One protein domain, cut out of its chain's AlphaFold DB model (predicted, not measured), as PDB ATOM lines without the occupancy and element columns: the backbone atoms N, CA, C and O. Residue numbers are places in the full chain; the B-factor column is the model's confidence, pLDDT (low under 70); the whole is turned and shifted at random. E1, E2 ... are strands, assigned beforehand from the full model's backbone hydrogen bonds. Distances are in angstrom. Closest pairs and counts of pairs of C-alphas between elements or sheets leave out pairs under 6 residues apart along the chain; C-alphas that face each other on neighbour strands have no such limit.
ATOM      1  N   THR A 118      -6.886 -55.719  -8.048       89.81
ATOM      2  CA  THR A 118      -5.438 -55.505  -8.123       89.81
ATOM      3  C   THR A 118      -5.038 -55.083  -9.524       89.81
ATOM      4  O   THR A 118      -5.649 -55.495 -10.514       89.81
ATOM      5  N   PHE A 119      -4.051 -54.201  -9.627       89.81
ATOM      6  CA  PHE A 119      -3.601 -53.666 -10.901       89.81
ATOM      7  C   PHE A 119      -2.121 -53.281 -10.883       89.81
ATOM      8  O   PHE A 119      -1.550 -52.979  -9.840       89.81
ATOM      9  N   LYS A 120      -1.515 -53.250 -12.069       89.94
ATOM     10  CA  LYS A 120      -0.136 -52.795 -12.313       89.94
ATOM     11  C   LYS A 120      -0.082 -51.914 -13.556       89.94
ATOM     12  O   LYS A 120      -0.963 -52.009 -14.416       89.94
ATOM     13  N   ALA A 121       0.936 -51.070 -13.688       87.75
ATOM     14  CA  ALA A 121       1.081 -50.218 -14.868       87.75
ATOM     15  C   ALA A 121       1.199 -51.060 -16.158       87.75
ATOM     16  O   ALA A 121       1.948 -52.035 -16.201       87.75
ATOM     17  N   TYR A 122       0.458 -50.706 -17.217       83.81
ATOM     18  CA  TYR A 122       0.586 -51.373 -18.523       83.81
ATOM     19  C   TYR A 122       1.881 -50.950 -19.231       83.81
ATOM     20  O   TYR A 122       2.628 -51.783 -19.743       83.81
ATOM     21  N   THR A 123       2.145 -49.647 -19.215       78.56
ATOM     22  CA  THR A 123       3.394 -49.009 -19.635       78.56
ATOM     23  C   THR A 123       3.958 -48.244 -18.450       78.56
ATOM     24  O   THR A 123       3.186 -47.697 -17.660       78.56
ATOM     25  N   GLU A 124       5.282 -48.193 -18.340       68.25
ATOM     26  CA  GLU A 124       5.953 -47.418 -17.301       68.25
ATOM     27  C   GLU A 124       5.533 -45.944 -17.388       68.25
ATOM     28  O   GLU A 124       5.446 -45.360 -18.471       68.25
ATOM     29  N   ASN A 125       5.180 -45.376 -16.242       71.56
ATOM     30  CA  ASN A 125       4.838 -43.970 -16.084       71.56
ATOM     31  C   ASN A 125       5.671 -43.440 -14.915       71.56
ATOM     32  O   ASN A 125       5.945 -44.192 -13.983       71.56
ATOM     33  N   ASN A 126       6.011 -42.152 -14.930       70.00
ATOM     34  CA  ASN A 126       6.835 -41.477 -13.926       70.00
ATOM     35  C   ASN A 126       6.446 -41.790 -12.472       70.00
ATOM     36  O   ASN A 126       7.310 -41.738 -11.612       70.00
ATOM     37  N   LYS A 127       5.174 -42.116 -12.194       80.38
ATOM     38  CA  LYS A 127       4.699 -42.463 -10.843       80.38
ATOM     39  C   LYS A 127       4.252 -43.919 -10.653       80.38
ATOM     40  O   LYS A 127       4.254 -44.411  -9.532       80.38
ATOM     41  N   LEU A 128       3.840 -44.626 -11.709       82.62
ATOM     42  CA  LEU A 128       3.347 -46.007 -11.600       82.62
ATOM     43  C   LEU A 128       4.340 -46.961 -12.259       82.62
ATOM     44  O   LEU A 128       4.442 -47.014 -13.487       82.62
ATOM     45  N   LYS A 129       5.039 -47.727 -11.420       82.19
ATOM     46  CA  LYS A 129       6.010 -48.733 -11.852       82.19
ATOM     47  C   LYS A 129       5.312 -50.013 -12.310       82.19
ATOM     48  O   LYS A 129       4.215 -50.336 -11.846       82.19
ATOM     49  N   ARG A 130       5.928 -50.741 -13.244       80.31
ATOM     50  CA  ARG A 130       5.326 -51.932 -13.874       80.31
ATOM     51  C   ARG A 130       5.422 -53.175 -12.990       80.31
ATOM     52  O   ARG A 130       4.556 -54.046 -13.059       80.31
ATOM     53  N   GLU A 131       6.474 -53.250 -12.188       81.88
ATOM     54  CA  GLU A 131       6.760 -54.306 -11.218       81.88
ATOM     55  C   GLU A 131       5.950 -54.176  -9.923       81.88
ATOM     56  O   GLU A 131       5.766 -55.167  -9.220       81.88
ATOM     57  N   SER A 132       5.423 -52.983  -9.630       85.75
ATOM     58  CA  SER A 132       4.599 -52.734  -8.449       85.75
ATOM     59  C   SER A 132       3.140 -53.128  -8.686       85.75
ATOM     60  O   SER A 132       2.530 -52.749  -9.690       85.75
ATOM     61  N   GLU A 133       2.563 -53.854  -7.728       88.50
ATOM     62  CA  GLU A 133       1.136 -54.172  -7.698       88.50
ATOM     63  C   GLU A 133       0.417 -53.267  -6.698       88.50
ATOM     64  O   GLU A 133       0.822 -53.115  -5.546       88.50
ATOM     65  N   TYR A 134      -0.677 -52.677  -7.154       89.62
ATOM     66  CA  TYR A 134      -1.533 -51.792  -6.381       89.62
ATOM     67  C   TYR A 134      -2.917 -52.409  -6.272       89.62
ATOM     68  O   TYR A 134      -3.315 -53.243  -7.088       89.62
ATOM     69  N   SER A 135      -3.685 -52.001  -5.266       90.19
ATOM     70  CA  SER A 135      -5.033 -52.527  -5.099       90.19
ATOM     71  C   SER A 135      -5.983 -51.521  -4.490       90.19
ATOM     72  O   SER A 135      -5.575 -50.647  -3.729       90.19
ATOM     73  N   PHE A 136      -7.259 -51.662  -4.821       91.12
ATOM     74  CA  PHE A 136      -8.333 -50.885  -4.221       91.12
ATOM     75  C   PHE A 136      -9.634 -51.685  -4.246       91.12
ATOM     76  O   PHE A 136      -9.753 -52.683  -4.962       91.12
ATOM     77  N   ILE A 137     -10.615 -51.245  -3.462       90.00
ATOM     78  CA  ILE A 137     -11.949 -51.843  -3.443       90.00
ATOM     79  C   ILE A 137     -12.925 -50.809  -4.012       90.00
ATOM     80  O   ILE A 137     -13.157 -49.775  -3.377       90.00
ATOM     81  N   PRO A 138     -13.502 -51.042  -5.204       88.94
ATOM     82  CA  PRO A 138     -14.577 -50.213  -5.722       88.94
ATOM     83  C   PRO A 138     -15.792 -50.247  -4.791       88.94
ATOM     84  O   PRO A 138     -16.292 -51.314  -4.425       88.94
ATOM     85  N   THR A 139     -16.291 -49.070  -4.434       88.31
ATOM     86  CA  THR A 139     -17.461 -48.890  -3.564       88.31
ATOM     87  C   THR A 139     -18.632 -48.231  -4.284       88.31
ATOM     88  O   THR A 139     -19.764 -48.325  -3.814       88.31
ATOM     89  N   ASP A 140     -18.391 -47.582  -5.426       87.94
ATOM     90  CA  ASP A 140     -19.409 -46.856  -6.178       87.94
ATOM     91  C   ASP A 140     -19.185 -46.928  -7.706       87.94
ATOM     92  O   ASP A 140     -18.097 -47.231  -8.190       87.94
ATOM     93  N   ILE A 141     -20.233 -46.636  -8.478       88.38
ATOM     94  CA  ILE A 141     -20.232 -46.421  -9.924       88.38
ATOM     95  C   ILE A 141     -20.781 -45.016 -10.193       88.38
ATOM     96  O   ILE A 141     -21.965 -44.746  -9.969       88.38
ATOM     97  N   VAL A 142     -19.935 -44.134 -10.730       85.38
ATOM     98  CA  VAL A 142     -20.273 -42.749 -11.088       85.38
ATOM     99  C   VAL A 142     -19.879 -42.499 -12.538       85.38
ATOM    100  O   VAL A 142     -18.720 -42.667 -12.908       85.38
ATOM    101  N   GLY A 143     -20.838 -42.105 -13.383       81.38
ATOM    102  CA  GLY A 143     -20.559 -41.799 -14.793       81.38
ATOM    103  C   GLY A 143     -19.886 -42.954 -15.547       81.38
ATOM    104  O   GLY A 143     -18.971 -42.716 -16.327       81.38
ATOM    105  N   GLN A 144     -20.307 -44.198 -15.273       81.19
ATOM    106  CA  GLN A 144     -19.729 -45.444 -15.815       81.19
ATOM    107  C   GLN A 144     -18.285 -45.741 -15.375       81.19
ATOM    108  O   GLN A 144     -17.630 -46.604 -15.956       81.19
ATOM    109  N   LYS A 145     -17.791 -45.052 -14.344       87.19
ATOM    110  CA  LYS A 145     -16.490 -45.307 -13.726       87.19
ATOM    111  C   LYS A 145     -16.702 -45.925 -12.358       87.19
ATOM    112  O   LYS A 145     -17.561 -45.471 -11.606       87.19
ATOM    113  N   LEU A 146     -15.902 -46.927 -12.043       88.19
ATOM    114  CA  LEU A 146     -15.800 -47.478 -10.703       88.19
ATOM    115  C   LEU A 146     -15.029 -46.491  -9.839       88.19
ATOM    116  O   LEU A 146     -14.009 -45.957 -10.268       88.19
ATOM    117  N   VAL A 147     -15.532 -46.211  -8.647       90.12
ATOM    118  CA  VAL A 147     -14.896 -45.316  -7.686       90.12
ATOM    119  C   VAL A 147     -14.705 -46.085  -6.396       90.12
ATOM    120  O   VAL A 147     -15.615 -46.781  -5.949       90.12
ATOM    121  N   GLY A 148     -13.520 -45.983  -5.816       87.69
ATOM    122  CA  GLY A 148     -13.206 -46.599  -4.538       87.69
ATOM    123  C   GLY A 148     -12.254 -45.728  -3.744       87.69
ATOM    124  O   GLY A 148     -11.513 -44.922  -4.317       87.69
ATOM    125  N   ASN A 149     -12.293 -45.913  -2.429       83.94
ATOM    126  CA  ASN A 149     -11.247 -45.390  -1.573       83.94
ATOM    127  C   ASN A 149     -10.069 -46.374  -1.590       83.94
ATOM    128  O   ASN A 149     -10.277 -47.589  -1.664       83.94
ATOM    129  N   SER A 150      -8.845 -45.861  -1.546       81.00
ATOM    130  CA  SER A 150      -7.625 -46.666  -1.485       81.00
ATOM    131  C   SER A 150      -6.643 -46.107  -0.475       81.00
ATOM    132  O   SER A 150      -6.667 -44.925  -0.178       81.00
ATOM    133  N   GLU A 151      -5.732 -46.949  -0.008       79.06
ATOM    134  CA  GLU A 151      -4.556 -46.537   0.760       79.06
ATOM    135  C   GLU A 151      -3.325 -46.845  -0.096       79.06
ATOM    136  O   GLU A 151      -2.552 -47.755   0.187       79.06
ATOM    137  N   ILE A 152      -3.220 -46.170  -1.245       85.50
ATOM    138  CA  ILE A 152      -2.077 -46.335  -2.147       85.50
ATOM    139  C   ILE A 152      -1.068 -45.238  -1.833       85.50
ATOM    140  O   ILE A 152      -1.382 -44.059  -1.980       85.50
ATOM    141  N   GLU A 153       0.142 -45.634  -1.455       85.88
ATOM    142  CA  GLU A 153       1.272 -44.728  -1.272       85.88
ATOM    143  C   GLU A 153       2.258 -44.870  -2.437       85.88
ATOM    144  O   GLU A 153       2.683 -45.973  -2.788       85.88
ATOM    145  N   ILE A 154       2.606 -43.748  -3.064       85.88
ATOM    146  CA  ILE A 154       3.600 -43.675  -4.142       85.88
ATOM    147  C   ILE A 154       4.511 -42.491  -3.836       85.88
ATOM    148  O   ILE A 154       4.026 -41.369  -3.744       85.88
ATOM    149  N   GLU A 155       5.820 -42.728  -3.705       84.75
ATOM    150  CA  GLU A 155       6.822 -41.666  -3.481       84.75
ATOM    151  C   GLU A 155       6.482 -40.745  -2.287       84.75
ATOM    152  O   GLU A 155       6.619 -39.526  -2.368       84.75
ATOM    153  N   ASN A 156       6.028 -41.329  -1.169       84.06
ATOM    154  CA  ASN A 156       5.555 -40.630   0.038       84.06
ATOM    155  C   ASN A 156       4.301 -39.747  -0.176       84.06
ATOM    156  O   ASN A 156       3.992 -38.883   0.649       84.06
ATOM    157  N   GLU A 157       3.569 -39.928  -1.281       85.62
ATOM    158  CA  GLU A 157       2.261 -39.314  -1.521       85.62
ATOM    159  C   GLU A 157       1.140 -40.355  -1.373       85.62
ATOM    160  O   GLU A 157       1.129 -41.375  -2.064       85.62
ATOM    161  N   MET A 158       0.162 -40.060  -0.511       87.50
ATOM    162  CA  MET A 158      -1.048 -40.870  -0.333       87.50
ATOM    163  C   MET A 158      -2.117 -40.526  -1.372       87.50
ATOM    164  O   MET A 158      -2.434 -39.351  -1.590       87.50
ATOM    165  N   TYR A 159      -2.694 -41.566  -1.975       88.31
ATOM    166  CA  TYR A 159      -3.799 -41.505  -2.930       88.31
ATOM    167  C   TYR A 159      -5.035 -42.209  -2.353       88.31
ATOM    168  O   TYR A 159      -5.120 -43.441  -2.356       88.31
ATOM    169  N   SER A 160      -6.010 -41.422  -1.897       85.94
ATOM    170  CA  SER A 160      -7.242 -41.884  -1.235       85.94
ATOM    171  C   SER A 160      -8.343 -42.247  -2.195       85.94
ATOM    172  O   SER A 160      -9.241 -42.989  -1.812       85.94
ATOM    173  N   LYS A 161      -8.346 -41.702  -3.415       89.44
ATOM    174  CA  LYS A 161      -9.443 -41.908  -4.366       89.44
ATOM    175  C   LYS A 161      -8.937 -42.480  -5.670       89.44
ATOM    176  O   LYS A 161      -8.078 -41.906  -6.341       89.44
ATOM    177  N   VAL A 162      -9.590 -43.558  -6.080       89.94
ATOM    178  CA  VAL A 162      -9.360 -44.225  -7.356       89.94
ATOM    179  C   VAL A 162     -10.609 -44.109  -8.205       89.94
ATOM    180  O   VAL A 162     -11.708 -44.428  -7.754       89.94
ATOM    181  N   LYS A 163     -10.443 -43.687  -9.459       91.56
ATOM    182  CA  LYS A 163     -11.438 -43.886 -10.514       91.56
ATOM    183  C   LYS A 163     -10.896 -44.907 -11.495       91.56
ATOM    184  O   LYS A 163      -9.795 -44.746 -12.012       91.56
ATOM    185  N   PHE A 164     -11.685 -45.924 -11.780       88.81
ATOM    186  CA  PHE A 164     -11.287 -47.064 -12.581       88.81
ATOM    187  C   PHE A 164     -12.295 -47.296 -13.703       88.81
ATOM    188  O   PHE A 164     -13.509 -47.287 -13.495       88.81
ATOM    189  N   VAL A 165     -11.783 -47.463 -14.916       90.06
ATOM    190  CA  VAL A 165     -12.577 -47.647 -16.129       90.06
ATOM    191  C   VAL A 165     -12.119 -48.942 -16.792       90.06
ATOM    192  O   VAL A 165     -11.086 -48.929 -17.464       90.06
ATOM    193  N   PRO A 166     -12.841 -50.061 -16.606       83.50
ATOM    194  CA  PRO A 166     -12.477 -51.321 -17.238       83.50
ATOM    195  C   PRO A 166     -12.619 -51.191 -18.758       83.50
ATOM    196  O   PRO A 166     -13.668 -50.770 -19.254       83.50
ATOM    197  N   THR A 167     -11.576 -51.543 -19.513       81.62
ATOM    198  CA  THR A 167     -11.620 -51.566 -20.978       81.62
ATOM    199  C   THR A 167     -11.864 -52.988 -21.482       81.62
ATOM    200  O   THR A 167     -11.166 -53.933 -21.117       81.62
ATOM    201  N   LYS A 168     -12.857 -53.149 -22.366       62.66
ATOM    202  CA  LYS A 168     -13.119 -54.407 -23.079       62.66
ATOM    203  C   LYS A 168     -12.090 -54.575 -24.200       62.66
ATOM    204  O   LYS A 168     -12.330 -54.140 -25.320       62.66
ATOM    205  N   SER A 169     -10.935 -55.167 -23.909       56.53
ATOM    206  CA  SER A 169     -10.068 -55.722 -24.954       56.53
ATOM    207  C   SER A 169      -9.936 -57.222 -24.717       56.53
ATOM    208  O   SER A 169      -9.480 -57.642 -23.656       56.53
ATOM    209  N   GLU A 170     -10.365 -58.030 -25.687       47.19
ATOM    210  CA  GLU A 170     -10.464 -59.495 -25.558       47.19
ATOM    211  C   GLU A 170      -9.107 -60.187 -25.362       47.19
ATOM    212  O   GLU A 170      -9.053 -61.317 -24.890       47.19
ATOM    213  N   ARG A 171      -7.994 -59.511 -25.678       55.09
ATOM    214  CA  ARG A 171      -6.641 -60.081 -25.564       55.09
ATOM    215  C   ARG A 171      -5.879 -59.643 -24.315       55.09
ATOM    216  O   ARG A 171      -4.922 -60.310 -23.940       55.09
ATOM    217  N   ILE A 172      -6.258 -58.531 -23.675       61.69
ATOM    218  CA  ILE A 172      -5.553 -57.983 -22.505       61.69
ATOM    219  C   ILE A 172      -6.569 -57.291 -21.585       61.69
ATOM    220  O   ILE A 172      -7.243 -56.351 -22.016       61.69
ATOM    221  N   LYS A 173      -6.641 -57.712 -20.313       74.94
ATOM    222  CA  LYS A 173      -7.408 -57.028 -19.254       74.94
ATOM    223  C   LYS A 173      -6.764 -55.673 -18.945       74.94
ATOM    224  O   LYS A 173      -5.957 -55.566 -18.025       74.94
ATOM    225  N   LYS A 174      -7.077 -54.656 -19.750       85.06
ATOM    226  CA  LYS A 174      -6.623 -53.273 -19.564       85.06
ATOM    227  C   LYS A 174      -7.717 -52.437 -18.921       85.06
ATOM    228  O   LYS A 174      -8.897 -52.690 -19.136       85.06
ATOM    229  N   ALA A 175      -7.322 -51.419 -18.174       87.00
ATOM    230  CA  ALA A 175      -8.225 -50.409 -17.652       87.00
ATOM    231  C   ALA A 175      -7.545 -49.042 -17.630       87.00
ATOM    232  O   ALA A 175      -6.324 -48.943 -17.530       87.00
ATOM    233  N   GLY A 176      -8.342 -47.981 -17.706       88.56
ATOM    234  CA  GLY A 176      -7.886 -46.642 -17.352       88.56
ATOM    235  C   GLY A 176      -8.025 -46.434 -15.849       88.56
ATOM    236  O   GLY A 176      -9.094 -46.697 -15.295       88.56
ATOM    237  N   ILE A 177      -6.978 -45.935 -15.198       89.94
ATOM    238  CA  ILE A 177      -7.025 -45.527 -13.796       89.94
ATOM    239  C   ILE A 177      -6.757 -44.034 -13.659       89.94
ATOM    240  O   ILE A 177      -5.976 -43.441 -14.406       89.94
ATOM    241  N   THR A 178      -7.429 -43.420 -12.697       91.56
ATOM    242  CA  THR A 178      -7.139 -42.077 -12.213       91.56
ATOM    243  C   THR A 178      -6.982 -42.142 -10.701       91.56
ATOM    244  O   THR A 178      -7.953 -42.449 -10.009       91.56
ATOM    245  N   LEU A 179      -5.776 -41.874 -10.206       90.00
ATOM    246  CA  LEU A 179      -5.477 -41.771  -8.776       90.00
ATOM    247  C   LEU A 179      -5.476 -40.297  -8.376       90.00
ATOM    248  O   LEU A 179      -4.872 -39.488  -9.077       90.00
ATOM    249  N   ILE A 180      -6.133 -39.954  -7.271       90.00
ATOM    250  CA  ILE A 180      -6.236 -38.579  -6.762       90.00
ATOM    251  C   ILE A 180      -5.578 -38.521  -5.370       90.00
ATOM    252  O   ILE A 180      -5.992 -39.303  -4.509       90.00
ATOM    253  N   PRO A 181      -4.578 -37.642  -5.145       88.38
ATOM    254  CA  PRO A 181      -3.928 -37.462  -3.849       88.38
ATOM    255  C   PRO A 181      -4.867 -36.892  -2.782       88.38
ATOM    256  O   PRO A 181      -5.811 -36.166  -3.098       88.38
ATOM    257  N   ASP A 182      -4.549 -37.140  -1.514       85.56
ATOM    258  CA  ASP A 182      -5.382 -36.721  -0.369       85.56
ATOM    259  C   ASP A 182      -5.294 -35.224  -0.117       85.56
ATOM    260  O   ASP A 182      -6.298 -34.546   0.093       85.56
ATOM    261  N   ASN A 183      -4.065 -34.715  -0.173       82.62
ATOM    262  CA  ASN A 183      -3.707 -33.397   0.342       82.62
ATOM    263  C   ASN A 183      -3.281 -32.420  -0.763       82.62
ATOM    264  O   ASN A 183      -2.732 -31.358  -0.471       82.62
ATOM    265  N   LYS A 184      -3.474 -32.775  -2.040       80.50
ATOM    266  CA  LYS A 184      -3.065 -31.954  -3.188       80.50
ATOM    267  C   LYS A 184      -4.073 -32.049  -4.327       80.50
ATOM    268  O   LYS A 184      -4.690 -33.086  -4.549       80.50
ATOM    269  N   ILE A 185      -4.169 -30.974  -5.107       78.00
ATOM    270  CA  ILE A 185      -4.846 -31.004  -6.404       78.00
ATOM    271  C   ILE A 185      -3.880 -31.644  -7.401       78.00
ATOM    272  O   ILE A 185      -2.856 -31.064  -7.753       78.00
ATOM    273  N   GLY A 186      -4.194 -32.858  -7.832       81.94
ATOM    274  CA  GLY A 186      -3.404 -33.597  -8.805       81.94
ATOM    275  C   GLY A 186      -4.103 -34.889  -9.193       81.94
ATOM    276  O   GLY A 186      -5.010 -35.350  -8.503       81.94
ATOM    277  N   GLU A 187      -3.703 -35.474 -10.313       88.88
ATOM    278  CA  GLU A 187      -4.175 -36.797 -10.698       88.88
ATOM    279  C   GLU A 187      -3.099 -37.556 -11.473       88.88
ATOM    280  O   GLU A 187      -2.399 -36.983 -12.309       88.88
ATOM    281  N   ILE A 188      -2.984 -38.859 -11.218       87.38
ATOM    282  CA  ILE A 188      -2.208 -39.766 -12.069       87.38
ATOM    283  C   ILE A 188      -3.182 -40.476 -12.982       87.38
ATOM    284  O   ILE A 188      -4.032 -41.229 -12.509       87.38
ATOM    285  N   LYS A 189      -3.024 -40.284 -14.291       90.00
ATOM    286  CA  LYS A 189      -3.726 -41.070 -15.304       90.00
ATOM    287  C   LYS A 189      -2.790 -42.121 -15.868       90.00
ATOM    288  O   LYS A 189      -1.696 -41.797 -16.323       90.00
ATOM    289  N   ALA A 190      -3.234 -43.369 -15.872       88.56
ATOM    290  CA  ALA A 190      -2.477 -44.452 -16.478       88.56
ATOM    291  C   ALA A 190      -3.396 -45.508 -17.085       88.56
ATOM    292  O   ALA A 190      -4.560 -45.646 -16.706       88.56
ATOM    293  N   THR A 191      -2.838 -46.272 -18.020       89.25
ATOM    294  CA  THR A 191      -3.417 -47.549 -18.435       89.25
ATOM    295  C   THR A 191      -2.795 -48.640 -17.577       89.25
ATOM    296  O   THR A 191      -1.575 -48.678 -17.422       89.25
ATOM    297  N   VAL A 192      -3.621 -49.515 -17.019       88.31
ATOM    298  CA  VAL A 192      -3.205 -50.577 -16.101       88.31
ATOM    299  C   VAL A 192      -3.676 -51.936 -16.591       88.31
ATOM    300  O   VAL A 192      -4.711 -52.037 -17.248       88.31
ATOM    301  N   GLU A 193      -2.926 -52.980 -16.262       89.50
ATOM    302  CA  GLU A 193      -3.411 -54.360 -16.316       89.50
ATOM    303  C   GLU A 193      -4.035 -54.707 -14.968       89.50
ATOM    304  O   GLU A 193      -3.448 -54.366 -13.943       89.50
ATOM    305  N   TYR A 194      -5.193 -55.372 -14.947       88.50
ATOM    306  CA  TYR A 194      -5.919 -55.639 -13.699       88.50
ATOM    307  C   TYR A 194      -6.396 -57.088 -13.542       88.50
ATOM    308  O   TYR A 194      -6.581 -57.825 -14.519       88.50
ATOM    309  N   LYS A 195      -6.631 -57.477 -12.286       87.56
ATOM    310  CA  LYS A 195      -7.193 -58.762 -11.855       87.56
ATOM    311  C   LYS A 195      -8.242 -58.544 -10.756       87.56
ATOM    312  O   LYS A 195      -8.240 -57.520 -10.077       87.56
ATOM    313  N   LEU A 196      -9.157 -59.504 -10.637       83.56
ATOM    314  CA  LEU A 196     -10.171 -59.572  -9.583       83.56
ATOM    315  C   LEU A 196      -9.758 -60.677  -8.610       83.56
ATOM    316  O   LEU A 196      -9.445 -61.773  -9.080       83.56
ATOM    317  N   ASN A 197      -9.752 -60.366  -7.311       72.00
ATOM    318  CA  ASN A 197      -9.446 -61.292  -6.217       72.00
ATOM    319  C   ASN A 197     -10.648 -61.464  -5.287       72.00
ATOM    320  O   ASN A 197     -11.305 -60.439  -4.972       72.00
TER     321      ASN A 197
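Overview. This is residues 118 to 197 of the 197 residues of an uncharacterized protein of Olleya sp. Hel_I_94 (UniProt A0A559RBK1). Picture a small closed barrel of six strands, in which the chain goes once round the ring from E1 to E6 and the last strand, E6, comes back beside the short first one, E1; four of the strands, E2, E3, E4 and E6, bend strongly as they wrap round. A long loop, residues 122 to 133, lies on one side of the barrel. The printed part has 80 residues with no named helix and six named strands, E1 to E6 in that order, and the class is all strand. The strands form a meander, each the antiparallel neighbour of the one before. The whole is compact, with a radius of gyration of the C-alphas of 11.9 A and spans of 37 by 28 by 22 A.

Arrangement. Start with E4, residues 157 to 167, the longest strand by residues. On one side of it look for E3, residues 145 to 154, its hairpin partner at 143 degrees, with N 146 and O 164 2.8 A apart. On the other side find E5, residues 174 to 181, at 155 degrees, with N 163 and O 178 2.8 A apart. E6, residues 188 to 196, lies on the other side of E5 from E4 and is antiparallel to E5 at 124 degrees; look at N 175 and O 192, 2.8 A apart. E1, residues 118 to 121, closes the ring antiparallel to E6, with N 120 and O 193 2.9 A apart. E2, residues 134 to 142, is staggered: it pairs with E1 over residues 134 to 135, where N 119 and O 134 are 2.8 A apart, and with E3 over residues 137 to 142, where N 142 and O 145 are 2.9 A apart. These N and O pairs are within hydrogen-bond range. E1 and E4 are apart, and so are E3 and E6.

Along the chain. Find C-alpha 118 at (-5.438, -55.505, -8.123), where E1 begins; it runs 10.8 A. E2 covers 21.3 A and bends by 74 degrees at residue 139. E3 covers 22.3 A and bends by 79 degrees at residue 151. From C-alpha 157 at (2.261, -39.314, -1.521), E4 covers 26.9 A, bending by 69 degrees at residue 160. E5 covers 22.5 A. E6 covers 21.5 A, bends by 72 degrees at residue 191 and ends at C-alpha 196, (-10.171, -59.572, -9.583).

Size, cuts and confidence. Look at Glu 170 and Asn 183, whose C-alphas are the two farthest apart, at 37.4 A. The printed part has no cut, and the C-alphas of Thr 118 and Asn 197 are 7.3 A apart. The link from E1 to E2 is long, with 12 residues. The mean pLDDT of the printed part is 83.6; residue 124 and residues 168 to 172 are under 70.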